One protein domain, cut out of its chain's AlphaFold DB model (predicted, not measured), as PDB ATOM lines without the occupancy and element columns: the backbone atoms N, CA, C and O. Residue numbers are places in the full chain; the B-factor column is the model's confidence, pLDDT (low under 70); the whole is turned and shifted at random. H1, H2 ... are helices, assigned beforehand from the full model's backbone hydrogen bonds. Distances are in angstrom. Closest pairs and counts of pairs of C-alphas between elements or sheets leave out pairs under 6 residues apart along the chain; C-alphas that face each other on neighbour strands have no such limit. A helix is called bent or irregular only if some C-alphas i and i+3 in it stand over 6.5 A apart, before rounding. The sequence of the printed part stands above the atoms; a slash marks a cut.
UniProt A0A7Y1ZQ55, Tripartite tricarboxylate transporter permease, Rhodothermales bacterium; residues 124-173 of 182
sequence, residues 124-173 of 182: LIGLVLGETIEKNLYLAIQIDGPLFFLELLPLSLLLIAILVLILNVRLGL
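AT A GLANCE: This is residues 124 to 173 of the 182 residues of the protein "Tripartite tricarboxylate transporter permease" of Rhodothermales bacterium (UniProt A0A7Y1ZQ55). Two long helices make an open V: H1 runs in along one arm, kinks sharply near residue 144 so that its last residues lie across the closed end, and H2 runs out along the other arm. Between the arms the V is empty, and H1 and H2 come near each other at the closed end. The printed part has 50 residues with two named helices, H1 then H2, and no named strand; the class is all helix. The whole is loose, with a radius of gyration of the C-alphas of 13.6 A, and flat, with spans of 40 by 28 by 12 A.

IN THESE COORDINATES: H1, the longest helix, holds residues 124 to 150 and measures 29.9 A from first to last C-alpha; C-alpha 124 is at (48.362, 42.127, 10.054). H1 is irregular: C-alphas 143 and 146 are 9.3 A apart, and it has a kink of 108 degrees near residue 144. H2 holds residues 152 to 172 and measures 29.7 A, from C-alpha 152 at (36.499, 44.068, -17.558) to C-alpha 172 at (50.302, 61.906, 1.796).

HOW THE PARTS SIT: H1 and H2 are close but not clearly touching, with 2 pairs of C-alphas within 8 A. Their closest C-alphas are those of Phe 149 and Leu 155, 5.8 A apart. The line of H1 is a rough one; it stands to that of H2 at a steep tilt of 41 degrees, opposite ways. Their centres are 17.8 A apart. In H2 every O i to N i+4 pair is within hydrogen-bond range; in H1 16 of 23 are.

THE WHOLE: The two C-alphas farthest apart are those of Ile 143 and Leu 173, at 40.5 A. Residues 124 to 136 of H1 stand free, and so do residues 159 to 173, of which 159 to 172 belong to H2. The link from H1 to H2 is tight, with 1 residue, and the printed part has no cut. The mean pLDDT of the printed part is 85.6; residues 172 to 173 are under 70.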
ATOM      1  N   LEU A 124      49.180  43.223   9.520       88.56
ATOM      2  CA  LEU A 124      48.362  42.127  10.054       88.56
ATOM      3  C   LEU A 124      47.193  41.776   9.128       88.56
ATOM      4  O   LEU A 124      46.926  40.602   8.908       88.56
ATOM      5  N   ILE A 125      46.522  42.783   8.563       87.69
ATOM      6  CA  ILE A 125      45.450  42.562   7.584       87.69
ATOM      7  C   ILE A 125      46.010  41.862   6.338       87.69
ATOM      8  O   ILE A 125      45.439  40.871   5.903       87.69
ATOM      9  N   GLY A 126      47.141  42.325   5.797       88.00
ATOM     10  CA  GLY A 126      47.778  41.697   4.636       88.00
ATOM     11  C   GLY A 126      48.232  40.258   4.895       88.00
ATOM     12  O   GLY A 126      48.055  39.411   4.030       88.00
ATOM     13  N   LEU A 127      48.755  39.966   6.089       88.50
ATOM     14  CA  LEU A 127      49.207  38.625   6.465       88.50
ATOM     15  C   LEU A 127      48.047  37.624   6.506       88.50
ATOM     16  O   LEU A 127      48.156  36.541   5.948       88.50
ATOM     17  N   VAL A 128      46.933  37.997   7.139       85.94
ATOM     18  CA  VAL A 128      45.769  37.108   7.287       85.94
ATOM     19  C   VAL A 128      45.023  36.935   5.964       85.94
ATOM     20  O   VAL A 128      44.508  35.860   5.682       85.94
ATOM     21  N   LEU A 129      44.959  37.983   5.138       85.81
ATOM     22  CA  LEU A 129      44.243  37.931   3.860       85.81
ATOM     23  C   LEU A 129      45.096  37.363   2.733       85.81
ATOM     24  O   LEU A 129      44.532  36.947   1.727       85.81
ATOM     25  N   GLY A 130      46.423  37.364   2.878       88.75
ATOM     26  CA  GLY A 130      47.357  36.931   1.844       88.75
ATOM     27  C   GLY A 130      47.059  35.521   1.352       88.75
ATOM     28  O   GLY A 130      46.899  35.334   0.153       88.75
ATOM     29  N   GLU A 131      46.872  34.572   2.271       84.38
ATOM     30  CA  GLU A 131      46.539  33.180   1.940       84.38
ATOM     31  C   GLU A 131      45.234  33.078   1.137       84.38
ATOM     32  O   GLU A 131      45.181  32.458   0.074       84.38
ATOM     33  N   THR A 132      44.179  33.748   1.606       83.38
ATOM     34  CA  THR A 132      42.880  33.765   0.925       83.38
ATOM     35  C   THR A 132      42.985  34.408  -0.456       83.38
ATOM     36  O   THR A 132      42.406  33.903  -1.418       83.38
ATOM     37  N   ILE A 133      43.720  35.513  -0.587       87.88
ATOM     38  CA  ILE A 133      43.935  36.193  -1.868       87.88
ATOM     39  C   ILE A 133      44.722  35.292  -2.821       87.88
ATOM     40  O   ILE A 133      44.316  35.146  -3.967       87.88
ATOM     41  N   GLU A 134      45.806  34.668  -2.362       90.12
ATOM     42  CA  GLU A 134      46.662  33.802  -3.176       90.12
ATOM     43  C   GLU A 134      45.905  32.571  -3.679       90.12
ATOM     44  O   GLU A 134      45.936  32.276  -4.873       90.12
ATOM     45  N   LYS A 135      45.131  31.914  -2.807       89.31
ATOM     46  CA  LYS A 135      44.271  30.785  -3.185       89.31
ATOM     47  C   LYS A 135      43.252  31.184  -4.252       89.31
ATOM     48  O   LYS A 135      43.097  30.482  -5.248       89.31
ATOM     49  N   ASN A 136      42.567  32.313  -4.067       87.56
ATOM     50  CA  ASN A 136      41.578  32.793  -5.035       87.56
ATOM     51  C   ASN A 136      42.224  33.254  -6.349       87.56
ATOM     52  O   ASN A 136      41.663  33.028  -7.416       87.56
ATOM     53  N   LEU A 137      43.413  33.855  -6.286       87.81
ATOM     54  CA  LEU A 137      44.175  34.251  -7.466       87.81
ATOM     55  C   LEU A 137      44.618  33.029  -8.273       87.81
ATOM     56  O   LEU A 137      44.468  33.014  -9.493       87.81
ATOM     57  N   TYR A 138      45.121  31.996  -7.597       90.94
ATOM     58  CA  TYR A 138      45.501  30.740  -8.232       90.94
ATOM     59  C   TYR A 138      44.302  30.074  -8.916       90.94
ATOM     60  O   TYR A 138      44.407  29.673 -10.073       90.94
ATOM     61  N   LEU A 139      43.145  30.024  -8.244       89.50
ATOM     62  CA  LEU A 139      41.903  29.508  -8.828       89.50
ATOM     63  C   LEU A 139      41.473  30.299 -10.070       89.50
ATOM     64  O   LEU A 139      41.143  29.693 -11.085       89.50
ATOM     65  N   ALA A 140      41.519  31.633 -10.021       87.50
ATOM     66  CA  ALA A 140      41.161  32.477 -11.161       87.50
ATOM     67  C   ALA A 140      42.082  32.233 -12.371       87.50
ATOM     68  O   ALA A 140      41.605  32.025 -13.485       87.50
ATOM     69  N   ILE A 141      43.400  32.168 -12.143       88.81
ATOM     70  CA  ILE A 141      44.383  31.854 -13.193       88.81
ATOM     71  C   ILE A 141      44.185  30.431 -13.726       88.81
ATOM     72  O   ILE A 141      44.424  30.177 -14.903       88.81
ATOM     73  N   GLN A 142      43.757  29.484 -12.893       91.69
ATOM     74  CA  GLN A 142      43.524  28.111 -13.329       91.69
ATOM     75  C   GLN A 142      42.268  27.960 -14.201       91.69
ATOM     76  O   GLN A 142      42.252  27.092 -15.073       91.69
ATOM     77  N   ILE A 143      41.239  28.786 -13.978       89.12
ATOM     78  CA  ILE A 143      39.984  28.757 -14.744       89.12
ATOM     79  C   ILE A 143      40.149  29.470 -16.092       89.12
ATOM     80  O   ILE A 143      39.927  28.851 -17.130       89.12
ATOM     81  N   ASP A 144      40.591  30.731 -16.085       84.94
ATOM     82  CA  ASP A 144      40.609  31.593 -17.283       84.94
ATOM     83  C   ASP A 144      42.024  31.851 -17.836       84.94
ATOM     84  O   ASP A 144      42.227  32.573 -18.818       84.94
ATOM     85  N   GLY A 145      43.046  31.248 -17.225       84.31
ATOM     86  CA  GLY A 145      44.435  31.473 -17.607       84.31
ATOM     87  C   GLY A 145      44.926  32.886 -17.256       84.31
ATOM     88  O   GLY A 145      44.265  33.658 -16.558       84.31
ATOM     89  N   PRO A 146      46.098  33.291 -17.774       79.75
ATOM     90  CA  PRO A 146      46.623  34.644 -17.572       79.75
ATOM     91  C   PRO A 146      45.768  35.739 -18.238       79.75
ATOM     92  O   PRO A 146      45.974  36.921 -17.962       79.75
ATOM     93  N   LEU A 147      44.813  35.372 -19.102       81.62
ATOM     94  CA  LEU A 147      43.895  36.308 -19.755       81.62
ATOM     95  C   LEU A 147      42.821  36.851 -18.805       81.62
ATOM     96  O   LEU A 147      42.262  37.905 -19.102       81.62
ATOM     97  N   PHE A 148      42.615  36.218 -17.643       82.25
ATOM     98  CA  PHE A 148      41.732  36.705 -16.582       82.25
ATOM     99  C   PHE A 148      41.957  38.193 -16.274       82.25
ATOM    100  O   PHE A 148      41.013  38.964 -16.181       82.25
ATOM    101  N   PHE A 149      43.212  38.654 -16.206       80.56
ATOM    102  CA  PHE A 149      43.525  40.056 -15.894       80.56
ATOM    103  C   PHE A 149      43.018  41.074 -16.928       80.56
ATOM    104  O   PHE A 149      42.939  42.262 -16.611       80.56
ATOM    105  N   LEU A 150      42.709  40.638 -18.152       80.69
ATOM    106  CA  LEU A 150      42.190  41.492 -19.222       80.69
ATOM    107  C   LEU A 150      40.660  41.571 -19.229       80.69
ATOM    108  O   LEU A 150      40.100  42.380 -19.972       80.69
ATOM    109  N   GLU A 151      39.975  40.778 -18.405       85.06
ATOM    110  CA  GLU A 151      38.532  40.896 -18.248       85.06
ATOM    111  C   GLU A 151      38.146  42.239 -17.619       85.06
ATOM    112  O   GLU A 151      38.873  42.820 -16.808       85.06
ATOM    113  N   LEU A 152      36.954  42.737 -17.972       83.81
ATOM    114  CA  LEU A 152      36.499  44.068 -17.558       83.81
ATOM    115  C   LEU A 152      36.501  44.243 -16.030       83.81
ATOM    116  O   LEU A 152      36.797  45.329 -15.528       83.81
ATOM    117  N   LEU A 153      36.166  43.188 -15.284       84.81
ATOM    118  CA  LEU A 153      36.036  43.240 -13.829       84.81
ATOM    119  C   LEU A 153      37.397  43.348 -13.110       84.81
ATOM    120  O   LEU A 153      37.606  44.345 -12.417       84.81
ATOM    121  N   PRO A 154      38.351  42.410 -13.279       84.69
ATOM    122  CA  PRO A 154      39.671  42.522 -12.661       84.69
ATOM    123  C   PRO A 154      40.449  43.737 -13.171       84.69
ATOM    124  O   PRO A 154      41.078  44.419 -12.364       84.69
ATOM    125  N   LEU A 155      40.354  44.079 -14.462       86.56
ATOM    126  CA  LEU A 155      41.040  45.248 -15.012       86.56
ATOM    127  C   LEU A 155      40.532  46.559 -14.389       86.56
ATOM    128  O   LEU A 155      41.332  47.420 -14.016       86.56
ATOM    129  N   SER A 156      39.212  46.713 -14.233       88.25
ATOM    130  CA  SER A 156      38.630  47.905 -13.599       88.25
ATOM    131  C   SER A 156      38.995  48.011 -12.116       88.25
ATOM    132  O   SER A 156      39.375  49.089 -11.661       88.25
ATOM    133  N   LEU A 157      38.972  46.899 -11.374       88.00
ATOM    134  CA  LEU A 157      39.432  46.836  -9.983       88.00
ATOM    135  C   LEU A 157      40.908  47.222  -9.844       88.00
ATOM    136  O   LEU A 157      41.260  47.985  -8.946       88.00
ATOM    137  N   LEU A 158      41.761  46.743 -10.751       88.00
ATOM    138  CA  LEU A 158      43.193  47.041 -10.756       88.00
ATOM    139  C   LEU A 158      43.439  48.532 -11.039       88.00
ATOM    140  O   LEU A 158      44.200  49.184 -10.323       88.00
ATOM    141  N   LEU A 159      42.722  49.111 -12.007       90.38
ATOM    142  CA  LEU A 159      42.771  50.548 -12.290       90.38
ATOM    143  C   LEU A 159      42.300  51.394 -11.099       90.38
ATOM    144  O   LEU A 159      42.950  52.384 -10.763       90.38
ATOM    145  N   ILE A 160      41.212  51.000 -10.428       91.75
ATOM    146  CA  ILE A 160      40.727  51.677  -9.215       91.75
ATOM    147  C   ILE A 160      41.771  51.583  -8.098       91.75
ATOM    148  O   ILE A 160      42.063  52.589  -7.454       91.75
ATOM    149  N   ALA A 161      42.370  50.409  -7.882       88.31
ATOM    150  CA  ALA A 161      43.402  50.216  -6.869       88.31
ATOM    151  C   ALA A 161      44.626  51.110  -7.128       88.31
ATOM    152  O   ALA A 161      45.095  51.792  -6.215       88.31
ATOM    153  N   ILE A 162      45.099  51.175  -8.378       91.31
ATOM    154  CA  ILE A 162      46.187  52.073  -8.788       91.31
ATOM    155  C   ILE A 162      45.793  53.538  -8.572       91.31
ATOM    156  O   ILE A 162      46.581  54.311  -8.027       91.31
ATOM    157  N   LEU A 163      44.577  53.936  -8.953       92.12
ATOM    158  CA  LEU A 163      44.094  55.304  -8.771       92.12
ATOM    159  C   LEU A 163      44.073  55.698  -7.288       92.12
ATOM    160  O   LEU A 163      44.578  56.762  -6.924       92.12
ATOM    161  N   VAL A 164      43.541  54.834  -6.423       89.50
ATOM    162  CA  VAL A 164      43.513  55.042  -4.969       89.50
ATOM    163  C   VAL A 164      44.929  55.132  -4.403       89.50
ATOM    164  O   VAL A 164      45.196  56.012  -3.585       89.50
ATOM    165  N   LEU A 165      45.854  54.283  -4.862       87.94
ATOM    166  CA  LEU A 165      47.260  54.327  -4.460       87.94
ATOM    167  C   LEU A 165      47.903  55.671  -4.837       87.94
ATOM    168  O   LEU A 165      48.519  56.322  -3.993       87.94
ATOM    169  N   ILE A 166      47.718  56.123  -6.080       90.12
ATOM    170  CA  ILE A 166      48.244  57.406  -6.567       90.12
ATOM    171  C   ILE A 166      47.665  58.568  -5.756       90.12
ATOM    172  O   ILE A 166      48.411  59.459  -5.348       90.12
ATOM    173  N   LEU A 167      46.355  58.566  -5.495       88.38
ATOM    174  CA  LEU A 167      45.702  59.587  -4.675       88.38
ATOM    175  C   LEU A 167      46.242  59.586  -3.244       88.38
ATOM    176  O   LEU A 167      46.532  60.654  -2.710       88.38
ATOM    177  N   ASN A 168      46.430  58.412  -2.638       84.75
ATOM    178  CA  ASN A 168      46.980  58.286  -1.293       84.75
ATOM    179  C   ASN A 168      48.408  58.845  -1.217       84.75
ATOM    180  O   ASN A 168      48.694  59.652  -0.339       84.75
ATOM    181  N   VAL A 169      49.267  58.517  -2.187       85.94
ATOM    182  CA  VAL A 169      50.629  59.065  -2.276       85.94
ATOM    183  C   VAL A 169      50.596  60.580  -2.505       85.94
ATOM    184  O   VAL A 169      51.274  61.322  -1.804       85.94
ATOM    185  N   ARG A 170      49.767  61.086  -3.427       81.69
ATOM    186  CA  ARG A 170      49.636  62.531  -3.703       81.69
ATOM    187  C   ARG A 170      49.126  63.321  -2.494       81.69
ATOM    188  O   ARG A 170      49.597  64.431  -2.259       81.69
ATOM    189  N   LEU A 171      48.172  62.774  -1.741       75.75
ATOM    190  CA  LEU A 171      47.615  63.401  -0.539       75.75
ATOM    191  C   LEU A 171      48.549  63.256   0.669       75.75
ATOM    192  O   LEU A 171      48.667  64.198   1.447       75.75
ATOM    193  N   GLY A 172      49.264  62.135   0.787       63.47
ATOM    194  CA  GLY A 172      50.302  61.906   1.796       63.47
ATOM    195  C   GLY A 172      51.572  62.736   1.577       63.47
ATOM    196  O   GLY A 172      52.320  62.968   2.524       63.47
ATOM    197  N   LEU A 173      51.793  63.230   0.353       55.88
ATOM    198  CA  LEU A 173      52.872  64.156  -0.005       55.88
ATOM    199  C   LEU A 173      52.505  65.637   0.156       55.88
ATOM    200  O   LEU A 173      53.383  66.478  -0.027       55.88
TER     201      LEU A 173